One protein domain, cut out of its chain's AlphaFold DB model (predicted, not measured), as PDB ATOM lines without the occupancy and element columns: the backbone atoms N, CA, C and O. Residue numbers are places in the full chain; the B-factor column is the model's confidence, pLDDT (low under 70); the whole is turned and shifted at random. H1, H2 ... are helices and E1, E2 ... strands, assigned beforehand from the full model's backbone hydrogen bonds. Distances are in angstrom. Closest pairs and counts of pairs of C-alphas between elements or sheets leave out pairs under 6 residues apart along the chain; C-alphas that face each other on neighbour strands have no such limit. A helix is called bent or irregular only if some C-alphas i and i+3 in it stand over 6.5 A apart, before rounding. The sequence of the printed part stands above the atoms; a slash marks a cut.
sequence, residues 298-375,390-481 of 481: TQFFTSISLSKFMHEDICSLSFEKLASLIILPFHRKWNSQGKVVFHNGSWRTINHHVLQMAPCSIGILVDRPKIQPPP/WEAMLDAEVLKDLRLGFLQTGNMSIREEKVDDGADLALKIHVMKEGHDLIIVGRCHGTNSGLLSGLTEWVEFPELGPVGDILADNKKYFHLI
ATOM      1  N   THR A 298     166.690 130.770 104.654       75.69
ATOM      2  CA  THR A 298     166.694 130.959 106.112       75.69
ATOM      3  C   THR A 298     168.111 131.110 106.667       75.69
ATOM      4  O   THR A 298     169.043 130.392 106.309       75.69
ATOM      5  N   GLN A 299     168.307 132.099 107.543       75.25
ATOM      6  CA  GLN A 299     169.585 132.360 108.208       75.25
ATOM      7  C   GLN A 299     169.340 132.571 109.704       75.25
ATOM      8  O   GLN A 299     168.547 133.423 110.099       75.25
ATOM      9  N   PHE A 300     170.029 131.796 110.543       74.62
ATOM     10  CA  PHE A 300     169.825 131.803 111.992       74.62
ATOM     11  C   PHE A 300     171.012 132.442 112.704       74.62
ATOM     12  O   PHE A 300     172.154 132.007 112.551       74.62
ATOM     13  N   PHE A 301     170.728 133.445 113.532       68.94
ATOM     14  CA  PHE A 301     171.728 134.185 114.295       68.94
ATOM     15  C   PHE A 301     171.496 133.995 115.793       68.94
ATOM     16  O   PHE A 301     170.361 134.002 116.268       68.94
ATOM     17  N   THR A 302     172.579 133.838 116.553       66.50
ATOM     18  CA  THR A 302     172.537 133.768 118.019       66.50
ATOM     19  C   THR A 302     173.542 134.751 118.601       66.50
ATOM     20  O   THR A 302     174.738 134.456 118.636       66.50
ATOM     21  N   SER A 303     173.061 135.904 119.066       59.06
ATOM     22  CA  SER A 303     173.858 136.823 119.885       59.06
ATOM     23  C   SER A 303     173.680 136.506 121.375       59.06
ATOM     24  O   SER A 303     172.662 135.942 121.782       59.06
ATOM     25  N   ILE A 304     174.670 136.871 122.191       63.25
ATOM     26  CA  ILE A 304     174.555 136.926 123.651       63.25
ATOM     27  C   ILE A 304     174.729 138.393 124.024       63.25
ATOM     28  O   ILE A 304     175.829 138.926 123.916       63.25
ATOM     29  N   SER A 305     173.637 139.026 124.447       60.06
ATOM     30  CA  SER A 305     173.604 140.443 124.802       60.06
ATOM     31  C   SER A 305     173.069 140.643 126.213       60.06
ATOM     32  O   SER A 305     172.277 139.843 126.721       60.06
ATOM     33  N   LEU A 306     173.488 141.741 126.836       65.56
ATOM     34  CA  LEU A 306     172.888 142.243 128.063       65.56
ATOM     35  C   LEU A 306     171.497 142.796 127.733       65.56
ATOM     36  O   LEU A 306     171.338 143.544 126.770       65.56
ATOM     37  N   SER A 307     170.499 142.512 128.568       63.62
ATOM     38  CA  SER A 307     169.109 142.966 128.365       63.62
ATOM     39  C   SER A 307     168.970 144.484 128.137       63.62
ATOM     40  O   SER A 307     168.081 144.916 127.409       63.62
ATOM     41  N   LYS A 308     169.893 145.293 128.679       73.06
ATOM     42  CA  LYS A 308     169.989 146.741 128.430       73.06
ATOM     43  C   LYS A 308     170.383 147.108 126.990       73.06
ATOM     44  O   LYS A 308     169.857 148.086 126.473       73.06
ATOM     45  N   PHE A 309     171.297 146.366 126.361       77.88
ATOM     46  CA  PHE A 309     171.888 146.696 125.053       77.88
ATOM     47  C   PHE A 309     171.315 145.874 123.890       77.88
ATOM     48  O   PHE A 309     171.539 146.218 122.736       77.88
ATOM     49  N   MET A 310     170.503 144.850 124.176       79.69
ATOM     50  CA  MET A 310     169.907 143.957 123.176       79.69
ATOM     51  C   MET A 310     169.204 144.690 122.015       79.69
ATOM     52  O   MET A 310     169.218 144.196 120.894       79.69
ATOM     53  N   HIS A 311     168.630 145.875 122.251       86.25
ATOM     54  CA  HIS A 311     168.019 146.690 121.196       86.25
ATOM     55  C   HIS A 311     169.044 147.262 120.192       86.25
ATOM     56  O   HIS A 311     168.758 147.269 118.999       86.25
ATOM     57  N   GLU A 312     170.242 147.673 120.636       86.12
ATOM     58  CA  GLU A 312     171.337 148.121 119.753       86.12
ATOM     59  C   GLU A 312     171.783 146.972 118.841       86.12
ATOM     60  O   GLU A 312     171.921 147.163 117.633       86.12
ATOM     61  N   ASP A 313     171.939 145.767 119.401       84.31
ATOM     62  CA  ASP A 313     172.337 144.573 118.647       84.31
ATOM     63  C   ASP A 313     171.265 144.145 117.628       84.31
ATOM     64  O   ASP A 313     171.605 143.765 116.509       84.31
ATOM     65  N   ILE A 314     169.972 144.238 117.976       86.75
ATOM     66  CA  ILE A 314     168.854 143.959 117.053       86.75
ATOM     67  C   ILE A 314     168.866 144.949 115.883       86.75
ATOM     68  O   ILE A 314     168.839 144.531 114.725       86.75
ATOM     69  N   CYS A 315     168.932 146.253 116.171       88.12
ATOM     70  CA  CYS A 315     168.938 147.288 115.138       88.12
ATOM     71  C   CYS A 315     170.194 147.184 114.254       88.12
ATOM     72  O   CYS A 315     170.073 147.204 113.027       88.12
ATOM     73  N   SER A 316     171.375 146.965 114.842       86.88
ATOM     74  CA  SER A 316     172.629 146.772 114.097       86.88
ATOM     75  C   SER A 316     172.582 145.532 113.202       86.88
ATOM     76  O   SER A 316     172.881 145.637 112.016       86.88
ATOM     77  N   LEU A 317     172.122 144.380 113.711       84.00
ATOM     78  CA  LEU A 317     171.983 143.162 112.906       84.00
ATOM     79  C   LEU A 317     170.965 143.341 111.768       84.00
ATOM     80  O   LEU A 317     171.204 142.870 110.659       84.00
ATOM     81  N   SER A 318     169.851 144.043 112.010       85.31
ATOM     82  CA  SER A 318     168.869 144.338 110.956       85.31
ATOM     83  C   SER A 318     169.449 145.231 109.850       85.31
ATOM     84  O   SER A 318     169.165 144.997 108.678       85.31
ATOM     85  N   PHE A 319     170.325 146.180 110.201       86.75
ATOM     86  CA  PHE A 319     171.036 147.035 109.249       86.75
ATOM     87  C   PHE A 319     172.117 146.264 108.472       86.75
ATOM     88  O   PHE A 319     172.147 146.323 107.246       86.75
ATOM     89  N   GLU A 320     172.952 145.471 109.155       84.75
ATOM     90  CA  GLU A 320     173.963 144.596 108.531       84.75
ATOM     91  C   GLU A 320     173.360 143.570 107.558       84.75
ATOM     92  O   GLU A 320     174.042 143.096 106.646       84.75
ATOM     93  N   LYS A 321     172.088 143.210 107.761       80.31
ATOM     94  CA  LYS A 321     171.332 142.269 106.927       80.31
ATOM     95  C   LYS A 321     170.339 142.932 105.975       80.31
ATOM     96  O   LYS A 321     169.654 142.203 105.272       80.31
ATOM     97  N   LEU A 322     170.273 144.268 105.939       84.44
ATOM     98  CA  LEU A 322     169.334 145.046 105.116       84.44
ATOM     99  C   LEU A 322     167.864 144.588 105.261       84.44
ATOM    100  O   LEU A 322     167.079 144.688 104.322       84.44
ATOM    101  N   ALA A 323     167.491 144.071 106.437       82.75
ATOM    102  CA  ALA A 323     166.211 143.405 106.649       82.75
ATOM    103  C   ALA A 323     165.035 144.377 106.458       82.75
ATOM    104  O   ALA A 323     164.995 145.437 107.079       82.75
ATOM    105  N   SER A 324     164.052 143.990 105.645       82.56
ATOM    106  CA  SER A 324     162.874 144.822 105.343       82.56
ATOM    107  C   SER A 324     161.857 144.892 106.494       82.56
ATOM    108  O   SER A 324     161.162 145.898 106.655       82.56
ATOM    109  N   LEU A 325     161.787 143.829 107.305       84.19
ATOM    110  CA  LEU A 325     160.844 143.669 108.410       84.19
ATOM    111  C   LEU A 325     161.495 142.922 109.586       84.19
ATOM    112  O   LEU A 325     162.060 141.838 109.419       84.19
ATOM    113  N   ILE A 326     161.357 143.474 110.791       85.56
ATOM    114  CA  ILE A 326     161.669 142.811 112.064       85.56
ATOM    115  C   ILE A 326     160.361 142.319 112.688       85.56
ATOM    116  O   ILE A 326     159.421 143.094 112.836       85.56
ATOM    117  N   ILE A 327     160.301 141.059 113.123       85.50
ATOM    118  CA  ILE A 327     159.193 140.546 113.935       85.50
ATOM    119  C   ILE A 327     159.692 140.271 115.355       85.50
ATOM    120  O   ILE A 327     160.511 139.375 115.591       85.50
ATOM    121  N   LEU A 328     159.178 141.056 116.305       87.31
ATOM    122  CA  LEU A 328     159.490 140.960 117.732       87.31
ATOM    123  C   LEU A 328     158.424 140.140 118.475       87.31
ATOM    124  O   LEU A 328     157.239 140.289 118.188       87.31
ATOM    125  N   PRO A 329     158.782 139.318 119.478       84.38
ATOM    126  CA  PRO A 329     157.796 138.652 120.325       84.38
ATOM    127  C   PRO A 329     157.119 139.644 121.285       84.38
ATOM    128  O   PRO A 329     157.779 140.505 121.876       84.38
ATOM    129  N   PHE A 330     155.809 139.497 121.511       85.00
ATOM    130  CA  PHE A 330     155.101 140.297 122.514       85.00
ATOM    131  C   PHE A 330     155.567 139.997 123.953       85.00
ATOM    132  O   PHE A 330     155.955 138.875 124.291       85.00
ATOM    133  N   HIS A 331     155.499 141.006 124.829       82.31
ATOM    134  CA  HIS A 331     156.046 140.953 126.193       82.31
ATOM    135  C   HIS A 331     155.203 140.131 127.196       82.31
ATOM    136  O   HIS A 331     155.621 139.929 128.341       82.31
ATOM    137  N   ARG A 332     154.024 139.644 126.776       81.38
ATOM    138  CA  ARG A 332     153.140 138.741 127.537       81.38
ATOM    139  C   ARG A 332     152.858 137.461 126.750       81.38
ATOM    140  O   ARG A 332     152.779 137.498 125.526       81.38
ATOM    141  N   LYS A 333     152.642 136.343 127.451       75.38
ATOM    142  CA  LYS A 333     152.125 135.087 126.874       75.38
ATOM    143  C   LYS A 333     151.024 134.495 127.749       75.38
ATOM    144  O   LYS A 333     151.108 134.548 128.980       75.38
ATOM    145  N   TRP A 334     150.023 133.892 127.114       77.50
ATOM    146  CA  TRP A 334     148.838 133.316 127.759       77.50
ATOM    147  C   TRP A 334     148.788 131.791 127.592       77.50
ATOM    148  O   TRP A 334     149.326 131.252 126.628       77.50
ATOM    149  N   ASN A 335     148.127 131.088 128.515       73.00
ATOM    150  CA  ASN A 335     147.801 129.670 128.339       73.00
ATOM    151  C   ASN A 335     146.521 129.471 127.506       73.00
ATOM    152  O   ASN A 335     145.780 130.409 127.212       73.00
ATOM    153  N   SER A 336     146.198 128.204 127.236       67.38
ATOM    154  CA  SER A 336     144.930 127.726 126.663       67.38
ATOM    155  C   SER A 336     143.678 127.973 127.530       67.38
ATOM    156  O   SER A 336     142.616 127.437 127.237       67.38
ATOM    157  N   GLN A 337     143.780 128.767 128.600       63.81
ATOM    158  CA  GLN A 337     142.661 129.234 129.429       63.81
ATOM    159  C   GLN A 337     142.570 130.774 129.447       63.81
ATOM    160  O   GLN A 337     141.825 131.336 130.247       63.81
ATOM    161  N   GLY A 338     143.359 131.476 128.620       64.62
ATOM    162  CA  GLY A 338     143.398 132.942 128.574       64.62
ATOM    163  C   GLY A 338     144.063 133.609 129.787       64.62
ATOM    164  O   GLY A 338     144.007 134.831 129.915       64.62
ATOM    165  N   LYS A 339     144.712 132.851 130.679       70.88
ATOM    166  CA  LYS A 339     145.476 133.390 131.814       70.88
ATOM    167  C   LYS A 339     146.904 133.715 131.377       70.88
ATOM    168  O   LYS A 339     147.553 132.892 130.733       70.88
ATOM    169  N   VAL A 340     147.416 134.881 131.777       74.56
ATOM    170  CA  VAL A 340     148.834 135.246 131.605       74.56
ATOM    171  C   VAL A 340     149.718 134.243 132.360       74.56
ATOM    172  O   VAL A 340     149.536 134.025 133.558       74.56
ATOM    173  N   VAL A 341     150.670 133.634 131.650       71.25
ATOM    174  CA  VAL A 341     151.692 132.719 132.199       71.25
ATOM    175  C   VAL A 341     153.049 133.407 132.282       71.25
ATOM    176  O   VAL A 341     153.821 133.147 133.200       71.25
ATOM    177  N   PHE A 342     153.333 134.292 131.327       69.06
ATOM    178  CA  PHE A 342     154.587 135.024 131.227       69.06
ATOM    179  C   PHE A 342     154.291 136.505 131.012       69.06
ATOM    180  O   PHE A 342     153.454 136.853 130.179       69.06
ATOM    181  N   HIS A 343     154.984 137.361 131.752       76.38
ATOM    182  CA  HIS A 343     154.941 138.811 131.627       76.38
ATOM    183  C   HIS A 343     156.332 139.337 131.968       76.38
ATOM    184  O   HIS A 343     156.770 139.169 133.106       76.38
ATOM    185  N   ASN A 344     157.013 139.986 131.024       73.75
ATOM    186  CA  ASN A 344     158.345 140.528 131.277       73.75
ATOM    187  C   ASN A 344     158.442 142.011 130.903       73.75
ATOM    188  O   ASN A 344     158.313 142.389 129.739       73.75
ATOM    189  N   GLY A 345     158.684 142.854 131.910       79.00
ATOM    190  CA  GLY A 345     158.815 144.300 131.733       79.00
ATOM    191  C   GLY A 345     160.029 144.691 130.891       79.00
ATOM    192  O   GLY A 345     159.925 145.622 130.097       79.00
ATOM    193  N   SER A 346     161.141 143.948 130.976       76.44
ATOM    194  CA  SER A 346     162.326 144.238 130.158       76.44
ATOM    195  C   SER A 346     162.068 143.993 128.670       76.44
ATOM    196  O   SER A 346     162.536 144.776 127.852       76.44
ATOM    197  N   TRP A 347     161.240 143.004 128.308       79.12
ATOM    198  CA  TRP A 347     160.804 142.801 126.917       79.12
ATOM    199  C   TRP A 347     159.997 143.984 126.394       79.12
ATOM    200  O   TRP A 347     160.188 144.400 125.255       79.12
ATOM    201  N   ARG A 348     159.134 144.573 127.233       86.00
ATOM    202  CA  ARG A 348     158.396 145.787 126.867       86.00
ATOM    203  C   ARG A 348     159.353 146.951 126.595       86.00
ATOM    204  O   ARG A 348     159.198 147.635 125.589       86.00
ATOM    205  N   THR A 349     160.370 147.131 127.440       86.75
ATOM    206  CA  THR A 349     161.414 148.154 127.264       86.75
ATOM    207  C   THR A 349     162.259 147.918 126.006       86.75
ATOM    208  O   THR A 349     162.442 148.847 125.225       86.75
ATOM    209  N   ILE A 350     162.725 146.687 125.761       85.94
ATOM    210  CA  ILE A 350     163.507 146.324 124.565       85.94
ATOM    211  C   ILE A 350     162.685 146.582 123.297       85.94
ATOM    212  O   ILE A 350     163.156 147.289 122.408       85.94
ATOM    213  N   ASN A 351     161.440 146.094 123.236       90.19
ATOM    214  CA  ASN A 351     160.560 146.326 122.089       90.19
ATOM    215  C   ASN A 351     160.313 147.827 121.857       90.19
ATOM    216  O   ASN A 351     160.291 148.262 120.710       90.19
ATOM    217  N   HIS A 352     160.172 148.630 122.919       89.81
ATOM    218  CA  HIS A 352     159.982 150.078 122.796       89.81
ATOM    219  C   HIS A 352     161.218 150.802 122.236       89.81
ATOM    220  O   HIS A 352     161.063 151.708 121.423       89.81
ATOM    221  N   HIS A 353     162.435 150.387 122.604       89.31
ATOM    222  CA  HIS A 353     163.655 150.938 122.004       89.31
ATOM    223  C   HIS A 353     163.824 150.518 120.539       89.31
ATOM    224  O   HIS A 353     164.125 151.365 119.703       89.31
ATOM    225  N   VAL A 354     163.560 149.252 120.189       89.75
ATOM    226  CA  VAL A 354     163.611 148.811 118.781       89.75
ATOM    227  C   VAL A 354     162.578 149.575 117.936       89.75
ATOM    228  O   VAL A 354     162.935 150.074 116.872       89.75
ATOM    229  N   LEU A 355     161.355 149.787 118.447       88.19
ATOM    230  CA  LEU A 355     160.313 150.631 117.824       88.19
ATOM    231  C   LEU A 355     160.732 152.087 117.554       88.19
ATOM    232  O   LEU A 355     160.097 152.743 116.732       88.19
ATOM    233  N   GLN A 356     161.754 152.602 118.240       86.31
ATOM    234  CA  GLN A 356     162.276 153.961 118.051       86.31
ATOM    235  C   GLN A 356     163.545 154.015 117.184       86.31
ATOM    236  O   GLN A 356     163.900 155.093 116.715       86.31
ATOM    237  N   MET A 357     164.254 152.892 117.013       87.00
ATOM    238  CA  MET A 357     165.639 152.869 116.514       87.00
ATOM    239  C   MET A 357     165.881 151.965 115.298       87.00
ATOM    240  O   MET A 357     166.968 152.016 114.723       87.00
ATOM    241  N   ALA A 358     164.931 151.110 114.905       86.06
ATOM    242  CA  ALA A 358     165.131 150.222 113.761       86.06
ATOM    243  C   ALA A 358     165.207 150.986 112.421       86.06
ATOM    244  O   ALA A 358     164.488 151.965 112.225       86.06
ATOM    245  N   PRO A 359     166.021 150.507 111.460       85.88
ATOM    246  CA  PRO A 359     166.133 151.095 110.123       85.88
ATOM    247  C   PRO A 359     164.970 150.719 109.183       85.88
ATOM    248  O   PRO A 359     164.994 151.083 108.010       85.88
ATOM    249  N   CYS A 360     163.994 149.940 109.655       83.56
ATOM    250  CA  CYS A 360     162.990 149.261 108.837       83.56
ATOM    251  C   CYS A 360     161.692 148.980 109.619       83.56
ATOM    252  O   CYS A 360     161.573 149.313 110.801       83.56
ATOM    253  N   SER A 361     160.702 148.381 108.950       84.44
ATOM    254  CA  SER A 361     159.389 148.076 109.529       84.44
ATOM    255  C   SER A 361     159.474 147.068 110.679       84.44
ATOM    256  O   SER A 361     160.308 146.162 110.671       84.44
ATOM    257  N   ILE A 362     158.561 147.180 111.650       87.75
ATOM    258  CA  ILE A 362     158.466 146.265 112.796       87.75
ATOM    259  C   ILE A 362     157.032 145.755 112.942       87.75
ATOM    260  O   ILE A 362     156.105 146.555 113.047       87.75
ATOM    261  N   GLY A 363     156.880 144.433 113.020       85.38
ATOM    262  CA  GLY A 363     155.681 143.756 113.517       85.38
ATOM    263  C   GLY A 363     155.898 143.205 114.930       85.38
ATOM    264  O   GLY A 363     157.031 142.910 115.328       85.38
ATOM    265  N   ILE A 364     154.822 143.049 115.703       86.12
ATOM    266  CA  ILE A 364     154.883 142.539 117.082       86.12
ATOM    267  C   ILE A 364     153.997 141.303 117.212       86.12
ATOM    268  O   ILE A 364     152.782 141.392 117.362       86.12
ATOM    269  N   LEU A 365     154.639 140.131 117.215       84.25
ATOM    270  CA  LEU A 365     153.976 138.835 117.252       84.25
ATOM    271  C   LEU A 365     153.298 138.584 118.608       84.25
ATOM    272  O   LEU A 365     153.947 138.180 119.583       84.25
ATOM    273  N   VAL A 366     151.978 138.775 118.657       82.12
ATOM    274  CA  VAL A 366     151.124 138.384 119.790       82.12
ATOM    275  C   VAL A 366     150.594 136.974 119.533       82.12
ATOM    276  O   VAL A 366     149.640 136.787 118.786       82.12
ATOM    277  N   ASP A 367     151.221 135.971 120.145       73.44
ATOM    278  CA  ASP A 367     150.827 134.558 120.052       73.44
ATOM    279  C   ASP A 367     149.691 134.212 121.035       73.44
ATOM    280  O   ASP A 367     149.777 134.526 122.232       73.44
ATOM    281  N   ARG A 368     148.626 133.555 120.543       68.19
ATOM    282  CA  ARG A 368     147.506 133.053 121.356       68.19
ATOM    283  C   ARG A 368     146.986 131.692 120.864       68.19
ATOM    284  O   ARG A 368     146.561 131.583 119.715       68.19
ATOM    285  N   PRO A 369     146.895 130.671 121.741       58.16
ATOM    286  CA  PRO A 369     146.459 129.328 121.355       58.16
ATOM    287  C   PRO A 369     144.959 129.284 121.029       58.16
ATOM    288  O   PRO A 369     144.132 129.624 121.873       58.16
ATOM    289  N   LYS A 370     144.592 128.825 119.825       54.06
ATOM    290  CA  LYS A 370     143.186 128.720 119.397       54.06
ATOM    291  C   LYS A 370     142.357 127.798 120.305       54.06
ATOM    292  O   LYS A 370     142.772 126.685 120.622       54.06
ATOM    293  N   ILE A 371     141.123 128.214 120.593       52.75
ATOM    294  CA  ILE A 371     140.022 127.342 121.035       52.75
ATOM    295  C   ILE A 371     138.933 127.404 119.959       52.75
ATOM    296  O   ILE A 371     138.664 128.479 119.427       52.75
ATOM    297  N   GLN A 372     138.323 126.262 119.631       38.88
ATOM    298  CA  GLN A 372     137.318 126.149 118.568       38.88
ATOM    299  C   GLN A 372     136.079 127.036 118.832       38.88
ATOM    300  O   GLN A 372     135.497 126.943 119.918       38.88
ATOM    301  N   PRO A 373     135.641 127.866 117.865       44.81
ATOM    302  CA  PRO A 373     134.367 128.577 117.928       44.81
ATOM    303  C   PRO A 373     133.189 127.711 117.420       44.81
ATOM    304  O   PRO A 373     133.398 126.792 116.624       44.81
ATOM    305  N   PRO A 374     131.941 128.005 117.835       36.28
ATOM    306  CA  PRO A 374     130.733 127.480 117.192       36.28
ATOM    307  C   PRO A 374     130.485 128.152 115.818       36.28
ATOM    308  O   PRO A 374     131.040 129.219 115.549       36.28
ATOM    309  N   PRO A 375     129.666 127.558 114.927       36.78
ATOM    310  CA  PRO A 375     129.629 127.960 113.520       36.78
ATOM    311  C   PRO A 375     128.720 129.162 113.188       36.78
ATOM    312  O   PRO A 375     127.506 129.099 113.351       36.78
ATOM    313  N   TRP A 390     143.053 163.323  98.401       50.41
ATOM    314  CA  TRP A 390     144.143 162.863  97.529       50.41
ATOM    315  C   TRP A 390     144.769 161.560  98.051       50.41
ATOM    316  O   TRP A 390     145.207 160.733  97.257       50.41
ATOM    317  N   GLU A 391     144.717 161.323  99.364       54.06
ATOM    318  CA  GLU A 391     145.096 160.047  99.991       54.06
ATOM    319  C   GLU A 391     144.216 158.909  99.460       54.06
ATOM    320  O   GLU A 391     144.732 157.914  98.969       54.06
ATOM    321  N   ALA A 392     142.896 159.114  99.398       57.19
ATOM    322  CA  ALA A 392     141.962 158.137  98.838       57.19
ATOM    323  C   ALA A 392     142.175 157.880  97.330       57.19
ATOM    324  O   ALA A 392     141.717 156.862  96.817       57.19
ATOM    325  N   MET A 393     142.868 158.772  96.607       56.28
ATOM    326  CA  MET A 393     143.303 158.519  95.227       56.28
ATOM    327  C   MET A 393     144.577 157.667  95.173       56.28
ATOM    328  O   MET A 393     144.662 156.785  94.322       56.28
ATOM    329  N   LEU A 394     145.531 157.886  96.085       60.38
ATOM    330  CA  LEU A 394     146.734 157.056  96.229       60.38
ATOM    331  C   LEU A 394     146.372 155.640  96.700       60.38
ATOM    332  O   LEU A 394     146.763 154.667  96.056       60.38
ATOM    333  N   ASP A 395     145.541 155.526  97.739       63.81
ATOM    334  CA  ASP A 395     144.988 154.259  98.223       63.81
ATOM    335  C   ASP A 395     144.224 153.538  97.109       63.81
ATOM    336  O   ASP A 395     144.400 152.338  96.913       63.81
ATOM    337  N   ALA A 396     143.410 154.255  96.322       64.69
ATOM    338  CA  ALA A 396     142.698 153.661  95.196       64.69
ATOM    339  C   ALA A 396     143.628 153.190  94.066       64.69
ATOM    340  O   ALA A 396     143.270 152.230  93.387       64.69
ATOM    341  N   GLU A 397     144.790 153.812  93.844       67.69
ATOM    342  CA  GLU A 397     145.763 153.348  92.844       67.69
ATOM    343  C   GLU A 397     146.539 152.122  93.344       67.69
ATOM    344  O   GLU A 397     146.600 151.111  92.648       67.69
ATOM    345  N   VAL A 398     147.013 152.137  94.595       63.56
ATOM    346  CA  VAL A 398     147.641 150.965  95.229       63.56
ATOM    347  C   VAL A 398     146.658 149.789  95.278       63.56
ATOM    348  O   VAL A 398     146.999 148.668  94.900       63.56
ATOM    349  N   LEU A 399     145.397 150.029  95.649       65.69
ATOM    350  CA  LEU A 399     144.349 149.008  95.621       65.69
ATOM    351  C   LEU A 399     144.009 148.546  94.195       65.69
ATOM    352  O   LEU A 399     143.622 147.389  94.046       65.69
ATOM    353  N   LYS A 400     144.152 149.374  93.146       66.38
ATOM    354  CA  LYS A 400     144.030 148.913  91.747       66.38
ATOM    355  C   LYS A 400     145.163 147.967  91.380       66.38
ATOM    356  O   LYS A 400     144.861 146.905  90.853       66.38
ATOM    357  N   ASP A 401     146.416 148.305  91.672       64.12
ATOM    358  CA  ASP A 401     147.560 147.449  91.336       64.12
ATOM    359  C   ASP A 401     147.482 146.096  92.059       64.12
ATOM    360  O   ASP A 401     147.649 145.048  91.431       64.12
ATOM    361  N   LEU A 402     147.098 146.091  93.341       61.78
ATOM    362  CA  LEU A 402     146.813 144.860  94.087       61.78
ATOM    363  C   LEU A 402     145.640 144.077  93.453       61.78
ATOM    364  O   LEU A 402     145.747 142.874  93.213       61.78
ATOM    365  N   ARG A 403     144.527 144.745  93.109       61.88
ATOM    366  CA  ARG A 403     143.371 144.108  92.440       61.88
ATOM    367  C   ARG A 403     143.736 143.526  91.071       61.88
ATOM    368  O   ARG A 403     143.285 142.432  90.749       61.88
ATOM    369  N   LEU A 404     144.550 144.218  90.277       60.69
ATOM    370  CA  LEU A 404     144.973 143.791  88.942       60.69
ATOM    371  C   LEU A 404     145.979 142.635  89.001       60.69
ATOM    372  O   LEU A 404     145.841 141.680  88.237       60.69
ATOM    373  N   GLY A 405     146.939 142.677  89.929       56.09
ATOM    374  CA  GLY A 405     147.919 141.606  90.123       56.09
ATOM    375  C   GLY A 405     147.304 140.286  90.599       56.09
ATOM    376  O   GLY A 405     147.721 139.216  90.157       56.09
ATOM    377  N   PHE A 406     146.282 140.335  91.462       59.34
ATOM    378  CA  PHE A 406     145.739 139.137  92.125       59.34
ATOM    379  C   PHE A 406     144.453 138.564  91.508       59.34
ATOM    380  O   PHE A 406     144.005 137.490  91.911       59.34
ATOM    381  N   LEU A 407     143.911 139.180  90.450       47.41
ATOM    382  CA  LEU A 407     142.823 138.597  89.644       47.41
ATOM    383  C   LEU A 407     143.184 137.244  88.990       47.41
ATOM    384  O   LEU A 407     142.298 136.554  88.492       47.41
ATOM    385  N   GLN A 408     144.461 136.844  89.013       52.75
ATOM    386  CA  GLN A 408     144.946 135.555  88.508       52.75
ATOM    387  C   GLN A 408     144.982 134.430  89.562       52.75
ATOM    388  O   GLN A 408     145.054 133.265  89.182       52.75
ATOM    389  N   THR A 409     144.948 134.737  90.868       56.44
ATOM    390  CA  THR A 409     145.214 133.744  91.937       56.44
ATOM    391  C   THR A 409     143.984 133.309  92.736       56.44
ATOM    392  O   THR A 409     144.058 132.309  93.446       56.44
ATOM    393  N   GLY A 410     142.853 134.020  92.633       55.03
ATOM    394  CA  GLY A 410     141.522 133.597  93.109       55.03
ATOM    395  C   GLY A 410     141.300 133.503  94.630       55.03
ATOM    396  O   GLY A 410     140.160 133.575  95.081       55.03
ATOM    397  N   ASN A 411     142.364 133.393  95.426       60.50
ATOM    398  CA  ASN A 411     142.316 133.069  96.858       60.50
ATOM    399  C   ASN A 411     142.316 134.299  97.796       60.50
ATOM    400  O   ASN A 411     142.599 134.157  98.982       60.50
ATOM    401  N   MET A 412     142.033 135.504  97.287       58.62
ATOM    402  CA  MET A 412     142.080 136.756  98.058       58.62
ATOM    403  C   MET A 412     140.776 137.552  97.926       58.62
ATOM    404  O   MET A 412     140.325 137.839  96.819       58.62
ATOM    405  N   SER A 413     140.196 137.962  99.057       65.69
ATOM    406  CA  SER A 413     138.987 138.792  99.125       65.69
ATOM    407  C   SER A 413     139.265 140.135  99.809       65.69
ATOM    408  O   SER A 413     139.394 140.226 101.027       65.69
ATOM    409  N   ILE A 414     139.315 141.215  99.027       67.31
ATOM    410  CA  ILE A 414     139.374 142.579  99.574       67.31
ATOM    411  C   ILE A 414     137.957 142.999  99.987       67.31
ATOM    412  O   ILE A 414     137.049 143.013  99.154       67.31
ATOM    413  N   ARG A 415     137.772 143.363 101.261       69.62
ATOM    414  CA  ARG A 415     136.509 143.876 101.810       69.62
ATOM    415  C   ARG A 415     136.740 145.246 102.441       69.62
ATOM    416  O   ARG A 415     137.442 145.357 103.436       69.62
ATOM    417  N   GLU A 416     136.122 146.269 101.864       72.69
ATOM    418  CA  GLU A 416     136.020 147.597 102.474       72.69
ATOM    419  C   GLU A 416     134.822 147.606 103.439       72.69
ATOM    420  O   GLU A 416     133.725 147.177 103.074       72.69
ATOM    421  N   GLU A 417     135.016 148.098 104.664       71.75
ATOM    422  CA  GLU A 417     133.930 148.385 105.607       71.75
ATOM    423  C   GLU A 417     133.995 149.857 106.014       71.75
ATOM    424  O   GLU A 417     134.987 150.306 106.583       71.75
ATOM    425  N   LYS A 418     132.924 150.615 105.743       75.06
ATOM    426  CA  LYS A 418     132.752 151.946 106.332       75.06
ATOM    427  C   LYS A 418     132.524 151.791 107.832       75.06
ATOM    428  O   LYS A 418     131.777 150.905 108.253       75.06
ATOM    429  N   VAL A 419     133.138 152.671 108.611       74.50
ATOM    430  CA  VAL A 419     133.027 152.712 110.068       74.50
ATOM    431  C   VAL A 419     132.553 154.102 110.481       74.50
ATOM    432  O   VAL A 419     133.045 155.093 109.943       74.50
ATOM    433  N   ASP A 420     131.564 154.163 111.371       76.81
ATOM    434  CA  ASP A 420     130.861 155.401 111.727       76.81
ATOM    435  C   ASP A 420     131.358 156.026 113.043       76.81
ATOM    436  O   ASP A 420     131.478 157.248 113.127       76.81
ATOM    437  N   ASP A 421     131.712 155.209 114.041       77.62
ATOM    438  CA  ASP A 421     132.368 155.646 115.281       77.62
ATOM    439  C   ASP A 421     133.364 154.592 115.826       77.62
ATOM    440  O   ASP A 421     133.551 153.516 115.250       77.62
ATOM    441  N   GLY A 422     134.048 154.901 116.933       75.25
ATOM    442  CA  GLY A 422     135.018 153.990 117.553       75.25
ATOM    443  C   GLY A 422     134.405 152.727 118.185       75.25
ATOM    444  O   GLY A 422     135.077 151.699 118.274       75.25
ATOM    445  N   ALA A 423     133.133 152.751 118.591       79.94
ATOM    446  CA  ALA A 423     132.444 151.569 119.109       79.94
ATOM    447  C   ALA A 423     132.036 150.629 117.963       79.94
ATOM    448  O   ALA A 423     132.237 149.418 118.055       79.94
ATOM    449  N   ASP A 424     131.555 151.184 116.850       79.81
ATOM    450  CA  ASP A 424     131.329 150.477 115.589       79.81
ATOM    451  C   ASP A 424     132.632 149.857 115.042       79.81
ATOM    452  O   ASP A 424     132.631 148.700 114.611       79.81
ATOM    453  N   LEU A 425     133.775 150.551 115.168       82.56
ATOM    454  CA  LEU A 425     135.094 149.984 114.859       82.56
ATOM    455  C   LEU A 425     135.386 148.738 115.708       82.56
ATOM    456  O   LEU A 425     135.718 147.680 115.171       82.56
ATOM    457  N   ALA A 426     135.238 148.849 117.031       80.25
ATOM    458  CA  ALA A 426     135.494 147.750 117.960       80.25
ATOM    459  C   ALA A 426     134.558 146.548 117.721       80.25
ATOM    460  O   ALA A 426     135.002 145.401 117.788       80.25
ATOM    461  N   LEU A 427     133.286 146.793 117.383       80.62
ATOM    462  CA  LEU A 427     132.316 145.753 117.026       80.62
ATOM    463  C   LEU A 427     132.692 145.036 115.721       80.62
ATOM    464  O   LEU A 427     132.684 143.805 115.681       80.62
ATOM    465  N   LYS A 428     133.081 145.770 114.671       81.44
ATOM    466  CA  LYS A 428     133.518 145.181 113.391       81.44
ATOM    467  C   LYS A 428     134.802 144.367 113.548       81.44
ATOM    468  O   LYS A 428     134.851 143.221 113.099       81.44
ATOM    469  N   ILE A 429     135.781 144.880 114.297       81.00
ATOM    470  CA  ILE A 429     136.987 144.134 114.698       81.00
ATOM    471  C   ILE A 429     136.613 142.837 115.438       81.00
ATOM    472  O   ILE A 429     137.176 141.780 115.148       81.00
ATOM    473  N   HIS A 430     135.641 142.881 116.356       76.06
ATOM    474  CA  HIS A 430     135.194 141.700 117.103       76.06
ATOM    475  C   HIS A 430     134.553 140.628 116.207       76.06
ATOM    476  O   HIS A 430     134.779 139.442 116.431       76.06
ATOM    477  N   VAL A 431     133.806 141.021 115.170       76.12
ATOM    478  CA  VAL A 431     133.240 140.083 114.182       76.12
ATOM    479  C   VAL A 431     134.334 139.498 113.282       76.12
ATOM    480  O   VAL A 431     134.369 138.288 113.062       76.12
ATOM    481  N   MET A 432     135.274 140.318 112.800       72.81
ATOM    482  CA  MET A 432     136.395 139.845 111.970       72.81
ATOM    483  C   MET A 432     137.328 138.884 112.730       72.81
ATOM    484  O   MET A 432     137.866 137.949 112.131       72.81
ATOM    485  N   LYS A 433     137.477 139.071 114.049       65.81
ATOM    486  CA  LYS A 433     138.297 138.250 114.959       65.81
ATOM    487  C   LYS A 433     137.915 136.764 114.989       65.81
ATOM    488  O   LYS A 433     138.783 135.945 115.273       65.81
ATOM    489  N   GLU A 434     136.669 136.387 114.698       64.31
ATOM    490  CA  GLU A 434     136.235 134.979 114.796       64.31
ATOM    491  C   GLU A 434     136.501 134.140 113.527       64.31
ATOM    492  O   GLU A 434     136.310 132.925 113.559       64.31
ATOM    493  N   GLY A 435     136.965 134.753 112.427       64.75
ATOM    494  CA  GLY A 435     137.127 134.092 111.121       64.75
ATOM    495  C   GLY A 435     138.559 133.915 110.593       64.75
ATOM    496  O   GLY A 435     138.708 133.407 109.485       64.75
ATOM    497  N   HIS A 436     139.596 134.344 111.324       70.19
ATOM    498  CA  HIS A 436     140.964 134.457 110.790       70.19
ATOM    499  C   HIS A 436     142.033 133.795 111.673       70.19
ATOM    500  O   HIS A 436     142.002 133.878 112.899       70.19
ATOM    501  N   ASP A 437     143.013 133.172 111.016       70.44
ATOM    502  CA  ASP A 437     144.126 132.447 111.645       70.44
ATOM    503  C   ASP A 437     145.300 133.354 112.049       70.44
ATOM    504  O   ASP A 437     145.955 133.132 113.071       70.44
ATOM    505  N   LEU A 438     145.539 134.378 111.231       75.75
ATOM    506  CA  LEU A 438     146.554 135.413 111.373       75.75
ATOM    507  C   LEU A 438     145.889 136.747 111.027       75.75
ATOM    508  O   LEU A 438     145.158 136.831 110.039       75.75
ATOM    509  N   ILE A 439     146.155 137.777 111.823       77.25
ATOM    510  CA  ILE A 439     145.727 139.152 111.564       77.25
ATOM    511  C   ILE A 439     146.985 140.026 111.573       77.25
ATOM    512  O   ILE A 439     147.802 139.922 112.483       77.25
ATOM    513  N   ILE A 440     147.150 140.869 110.557       80.06
ATOM    514  CA  ILE A 440     148.256 141.831 110.448       80.06
ATOM    515  C   ILE A 440     147.640 143.226 110.495       80.06
ATOM    516  O   ILE A 440     146.641 143.464 109.811       80.06
ATOM    517  N   VAL A 441     148.192 144.136 111.301       78.56
ATOM    518  CA  VAL A 441     147.603 145.470 111.510       78.56
ATOM    519  C   VAL A 441     148.618 146.580 111.282       78.56
ATOM    520  O   VAL A 441     149.645 146.666 111.949       78.56
ATOM    521  N   GLY A 442     148.285 147.500 110.376       74.69
ATOM    522  CA  GLY A 442     149.043 148.733 110.201       74.69
ATOM    523  C   GLY A 442     148.948 149.620 111.444       74.69
ATOM    524  O   GLY A 442     147.891 150.165 111.741       74.69
ATOM    525  N   ARG A 443     150.070 149.797 112.150       68.31
ATOM    526  CA  ARG A 443     150.191 150.705 113.307       68.31
ATOM    527  C   ARG A 443     150.021 152.187 112.931       68.31
ATOM    528  O   ARG A 443     149.596 152.992 113.760       68.31
ATOM    529  N   CYS A 444     150.387 152.557 111.705       59.03
ATOM    530  CA  CYS A 444     150.398 153.940 111.236       59.03
ATOM    531  C   CYS A 444     149.044 154.347 110.639       59.03
ATOM    532  O   CYS A 444     148.774 154.103 109.466       59.03
ATOM    533  N   HIS A 445     148.233 155.039 111.435       56.38
ATOM    534  CA  HIS A 445     147.146 155.880 110.936       56.38
ATOM    535  C   HIS A 445     147.546 157.353 111.053       56.38
ATOM    536  O   HIS A 445     148.257 157.725 111.991       56.38
ATOM    537  N   GLY A 446     147.079 158.190 110.122       52.91
ATOM    538  CA  GLY A 446     147.295 159.635 110.175       52.91
ATOM    539  C   GLY A 446     146.843 160.209 111.519       52.91
ATOM    540  O   GLY A 446     145.729 159.941 111.985       52.91
ATOM    541  N   THR A 447     147.721 160.971 112.172       45.00
ATOM    542  CA  THR A 447     147.407 161.603 113.453       45.00
ATOM    543  C   THR A 447     146.216 162.550 113.284       45.00
ATOM    544  O   THR A 447     146.112 163.269 112.292       45.00
ATOM    545  N   ASN A 448     145.317 162.552 114.274       51.00
ATOM    546  CA  ASN A 448     144.035 163.277 114.292       51.00
ATOM    547  C   ASN A 448     142.849 162.625 113.547       51.00
ATOM    548  O   ASN A 448     141.841 163.293 113.314       51.00
ATOM    549  N   SER A 449     142.876 161.313 113.270       61.53
ATOM    550  CA  SER A 449     141.626 160.574 113.019       61.53
ATOM    551  C   SER A 449     140.729 160.592 114.267       61.53
ATOM    552  O   SER A 449     140.976 159.876 115.240       61.53
ATOM    553  N   GLY A 450     139.664 161.402 114.241       61.91
ATOM    554  CA  GLY A 450     138.698 161.523 115.344       61.91
ATOM    555  C   GLY A 450     137.940 160.227 115.667       61.91
ATOM    556  O   GLY A 450     137.399 160.093 116.757       61.91
ATOM    557  N   LEU A 451     137.956 159.250 114.753       67.81
ATOM    558  CA  LEU A 451     137.432 157.898 114.970       67.81
ATOM    559  C   LEU A 451     138.236 157.125 116.035       67.81
ATOM    560  O   LEU A 451     137.690 156.287 116.749       67.81
ATOM    561  N   LEU A 452     139.543 157.399 116.125       70.75
ATOM    562  CA  LEU A 452     140.486 156.660 116.966       70.75
ATOM    563  C   LEU A 452     140.812 157.368 118.287       70.75
ATOM    564  O   LEU A 452     141.350 156.719 119.182       70.75
ATOM    565  N   SER A 453     140.501 158.659 118.449       70.69
ATOM    566  CA  SER A 453     140.840 159.412 119.670       70.69
ATOM    567  C   SER A 453     140.207 158.785 120.915       70.69
ATOM    568  O   SER A 453     140.926 158.381 121.825       70.69
ATOM    569  N   GLY A 454     138.887 158.578 120.895       69.81
ATOM    570  CA  GLY A 454     138.136 157.948 121.988       69.81
ATOM    571  C   GLY A 454     138.461 156.468 122.231       69.81
ATOM    572  O   GLY A 454     138.051 155.929 123.251       69.81
ATOM    573  N   LEU A 455     139.205 155.809 121.335       73.00
ATOM    574  CA  LEU A 455     139.774 154.475 121.574       73.00
ATOM    575  C   LEU A 455     141.197 154.550 122.138       73.00
ATOM    576  O   LEU A 455     141.579 153.712 122.947       73.00
ATOM    577  N   THR A 456     141.972 155.564 121.744       75.06
ATOM    578  CA  THR A 456     143.365 155.768 122.179       75.06
ATOM    579  C   THR A 456     143.468 156.010 123.688       75.06
ATOM    580  O   THR A 456     144.456 155.614 124.300       75.06
ATOM    581  N   GLU A 457     142.436 156.591 124.302       72.81
ATOM    582  CA  GLU A 457     142.353 156.814 125.754       72.81
ATOM    583  C   GLU A 457     142.267 155.520 126.592       72.81
ATOM    584  O   GLU A 457     142.573 155.554 127.783       72.81
ATOM    585  N   TRP A 458     141.892 154.381 125.994       70.25
ATOM    586  CA  TRP A 458     141.637 153.112 126.701       70.25
ATOM    587  C   TRP A 458     142.702 152.029 126.452       70.25
ATOM    588  O   TRP A 458     142.508 150.879 126.839       70.25
ATOM    589  N   VAL A 459     143.820 152.383 125.811       76.31
ATOM    590  CA  VAL A 459     144.845 151.437 125.341       76.31
ATOM    591  C   VAL A 459     145.757 150.931 126.474       76.31
ATOM    592  O   VAL A 459     146.444 151.732 127.111       76.31
ATOM    593  N   GLU A 460     145.864 149.608 126.682       78.38
ATOM    594  CA  GLU A 460     146.850 149.028 127.625       78.38
ATOM    595  C   GLU A 460     148.273 149.009 127.014       78.38
ATOM    596  O   GLU A 460     149.281 149.225 127.706       78.38
ATOM    597  N   PHE A 461     148.362 148.783 125.698       83.38
ATOM    598  CA  PHE A 461     149.592 148.621 124.921       83.38
ATOM    599  C   PHE A 461     149.747 149.683 123.817       83.38
ATOM    600  O   PHE A 461     149.525 149.398 122.634       83.38
ATOM    601  N   PRO A 462     150.214 150.909 124.136       82.00
ATOM    602  CA  PRO A 462     150.560 151.915 123.127       82.00
ATOM    603  C   PRO A 462     151.638 151.451 122.130       82.00
ATOM    604  O   PRO A 462     151.801 152.078 121.083       82.00
ATOM    605  N   GLU A 463     152.352 150.350 122.395       81.75
ATOM    606  CA  GLU A 463     153.203 149.653 121.421       81.75
ATOM    607  C   GLU A 463     152.430 148.928 120.295       81.75
ATOM    608  O   GLU A 463     152.955 148.825 119.189       81.75
ATOM    609  N   LEU A 464     151.176 148.509 120.516       83.50
ATOM    610  CA  LEU A 464     150.307 147.893 119.498       83.50
ATOM    611  C   LEU A 464     149.407 148.919 118.784       83.50
ATOM    612  O   LEU A 464     149.019 148.712 117.637       83.50
ATOM    613  N   GLY A 465     149.100 150.043 119.443       82.12
ATOM    614  CA  GLY A 465     148.150 151.049 118.946       82.12
ATOM    615  C   GLY A 465     146.684 150.592 119.067       82.12
ATOM    616  O   GLY A 465     146.438 149.416 119.320       82.12
ATOM    617  N   PRO A 466     145.684 151.481 118.892       80.94
ATOM    618  CA  PRO A 466     144.308 151.210 119.331       80.94
ATOM    619  C   PRO A 466     143.671 149.950 118.726       80.94
ATOM    620  O   PRO A 466     143.038 149.171 119.432       80.94
ATOM    621  N   VAL A 467     143.879 149.706 117.427       82.06
ATOM    622  CA  VAL A 467     143.339 148.525 116.731       82.06
ATOM    623  C   VAL A 467     144.028 147.242 117.210       82.06
ATOM    624  O   VAL A 467     143.349 146.266 117.534       82.06
ATOM    625  N   GLY A 468     145.362 147.249 117.308       82.38
ATOM    626  CA  GLY A 468     146.146 146.117 117.812       82.38
ATOM    627  C   GLY A 468     145.882 145.815 119.291       82.38
ATOM    628  O   GLY A 468     145.893 144.653 119.693       82.38
ATOM    629  N   ASP A 469     145.573 146.840 120.086       80.94
ATOM    630  CA  ASP A 469     145.233 146.718 121.502       80.94
ATOM    631  C   ASP A 469     143.852 146.083 121.718       80.94
ATOM    632  O   ASP A 469     143.759 145.085 122.421       80.94
ATOM    633  N   ILE A 470     142.801 146.537 121.018       80.38
ATOM    634  CA  ILE A 470     141.462 145.899 121.036       80.38
ATOM    635  C   ILE A 470     141.549 144.419 120.624       80.38
ATOM    636  O   ILE A 470     140.877 143.540 121.180       80.38
ATOM    637  N   LEU A 471     142.399 144.132 119.638       79.75
ATOM    638  CA  LEU A 471     142.699 142.780 119.184       79.75
ATOM    639  C   LEU A 471     143.398 141.956 120.287       79.75
ATOM    640  O   LEU A 471     143.023 140.794 120.501       79.75
ATOM    641  N   ALA A 472     144.346 142.550 121.016       76.50
ATOM    642  CA  ALA A 472     145.120 141.909 122.077       76.50
ATOM    643  C   ALA A 472     144.416 141.821 123.445       76.50
ATOM    644  O   ALA A 472     144.648 140.847 124.151       76.50
ATOM    645  N   ASP A 473     143.557 142.750 123.855       69.12
ATOM    646  CA  ASP A 473     142.904 142.727 125.173       69.12
ATOM    647  C   ASP A 473     142.020 141.475 125.332       69.12
ATOM    648  O   ASP A 473     142.259 140.587 126.161       69.12
ATOM    649  N   ASN A 474     141.023 141.345 124.457       54.97
ATOM    650  CA  ASN A 474     139.866 140.503 124.743       54.97
ATOM    651  C   ASN A 474     140.171 138.985 124.725       54.97
ATOM    652  O   ASN A 474     141.001 138.508 123.946       54.97
ATOM    653  N   LYS A 475     139.443 138.205 125.542       50.06
ATOM    654  CA  LYS A 475     139.717 136.822 126.018       50.06
ATOM    655  C   LYS A 475     139.639 135.688 124.966       50.06
ATOM    656  O   LYS A 475     139.366 134.541 125.315       50.06
ATOM    657  N   LYS A 476     139.861 135.984 123.683       42.66
ATOM    658  CA  LYS A 476     139.944 135.020 122.566       42.66
ATOM    659  C   LYS A 476     141.129 135.330 121.626       42.66
ATOM    660  O   LYS A 476     141.852 136.311 121.824       42.66
ATOM    661  N   TYR A 477     141.342 134.464 120.634       50.84
ATOM    662  CA  TYR A 477     142.670 134.012 120.198       50.84
ATOM    663  C   TYR A 477     142.932 134.187 118.691       50.84
ATOM    664  O   TYR A 477     142.056 133.878 117.894       50.84
ATOM    665  N   PHE A 478     144.153 134.596 118.335       39.72
ATOM    666  CA  PHE A 478     144.791 134.522 117.007       39.72
ATOM    667  C   PHE A 478     146.279 134.889 117.156       39.72
ATOM    668  O   PHE A 478     146.699 135.303 118.239       39.72
ATOM    669  N   HIS A 479     147.045 134.825 116.066       37.16
ATOM    670  CA  HIS A 479     148.320 135.538 115.961       37.16
ATOM    671  C   HIS A 479     148.085 136.965 115.431       37.16
ATOM    672  O   HIS A 479     147.413 137.127 114.412       37.16
ATOM    673  N   LEU A 480     148.617 137.981 116.120       42.72
ATOM    674  CA  LEU A 480     148.747 139.358 115.608       42.72
ATOM    675  C   LEU A 480     150.195 139.585 115.158       42.72
ATOM    676  O   LEU A 480     151.081 139.065 115.835       42.72
ATOM    677  N   ILE A 481     150.435 140.359 114.094       36.78
ATOM    678  CA  ILE A 481     151.757 140.905 113.710       36.78
ATOM    679  C   ILE A 481     151.631 142.414 113.488       36.78
ATOM    680  O   ILE A 481     150.643 142.815 112.824       36.78
TER     681      ILE A 481
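AT A GLANCE: This is residues 298 to 375 and 390 to 481 of the 481 residues of the protein "Cation/H(+) antiporter like" of Actinidia chinensis var. chinensis (UniProt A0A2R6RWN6). Two lobes stand side by side with a lone helix off to one side: one lobe is a two-strand sheet, E1 and E4, on which H2 packs with residues 347 to 355, with H1 beside H2 and the hairpin E2 and E3 at one end, and the other is a cluster of three crossed helices, H4, H5 and H6. H3 sticks out from both lobes: residues 390 to 398, which belong to H3, stand free, and so do residues 404 to 411, of which 404 to 406 belong to H3. The 170 printed residues hold six named helices and four named strands, in the order H1 E1 E2 E3 H2 E4 H3 H4 H5 H6; E1 and E4 are parallel, E2 and E3 antiparallel, and the class is mostly helix. The whole is only just compact, close to loose, with a radius of gyration of the C-alphas of 18.2 A and spans of 47 by 38 by 35 A.

HOW THE PARTS SIT: E1, residues 325 to 329, and E4, residues 361 to 365, are parallel neighbours at 27 degrees; N 326 and O 361 are 2.9 A apart, and N 365 and O 328 are 2.8 A apart, within hydrogen-bond range. The closest C-alphas of E1 and H2, residues 345 to 357, are those of Leu 328 and Asn 351, 7.0 A apart. H1, residues 310 to 320, touches H2, with the C-alphas of His 311 and Val 354 closest at 5.5 A; they run the same way at a shallow tilt of 34.8 degrees, only just short of steep. E1 runs on into E2, residues 332 to 334, across a break of 2 residues at 62 degrees. E2 and E3, residues 340 to 343, form an antiparallel hairpin, with N 333 and O 342 2.9 A apart, within hydrogen-bond range. H4, residues 422 to 432, touches H6, residues 465 to 473, at a steep tilt of 52 degrees, closest at the C-alphas of Ala 426 and Ile 470, 7.0 A apart. H5, residues 450 to 456, touches H4 about perpendicular, at 75 degrees, closest at the C-alphas of Gly 422 and Leu 451, 5.3 A apart. H5 also touches H6, closest at the C-alphas of Thr 456 and Pro 466, 5.5 A apart. H3, residues 390 to 406, touches no helix. Every O i to N i+4 pair is within hydrogen-bond range in H1, H2, H3, H4 and H6; in H5 it is 1 of 3, beside 2 of 4 O i to N i+3 pairs.

IN THESE COORDINATES: H1 begins at C-alpha 310, (169.907, 143.957, 123.176), and measures 15.2 A. E1 measures 13.3 A, E4 13.2 A and H2 18.8 A. H3, the longest helix, measures 24.4 A from C-alpha 390, at (144.143, 162.863, 97.529). H4 measures 15.3 A. H5 is irregular: C-alphas 451 and 454 are 7.1 A apart. H6 measures 11.6 A and ends at C-alpha 473, (142.904, 142.727, 125.173).

THE WHOLE: The C-alphas of Leu 306 and Leu 407, the two farthest apart, are 48.9 A from each other. Residues 376 to 389 are not printed, and C-alphas 375 and 390 are 41.0 A apart across this cut. The links H3 to H4 and H4 to H5 are long. Residues 438 to 439 pair with residues 479 to 480, parallel. The mean pLDDT of the printed part is 71.5; 67 residues are under 70, among them 368 to 375, 390 to 415 and 473 to 481.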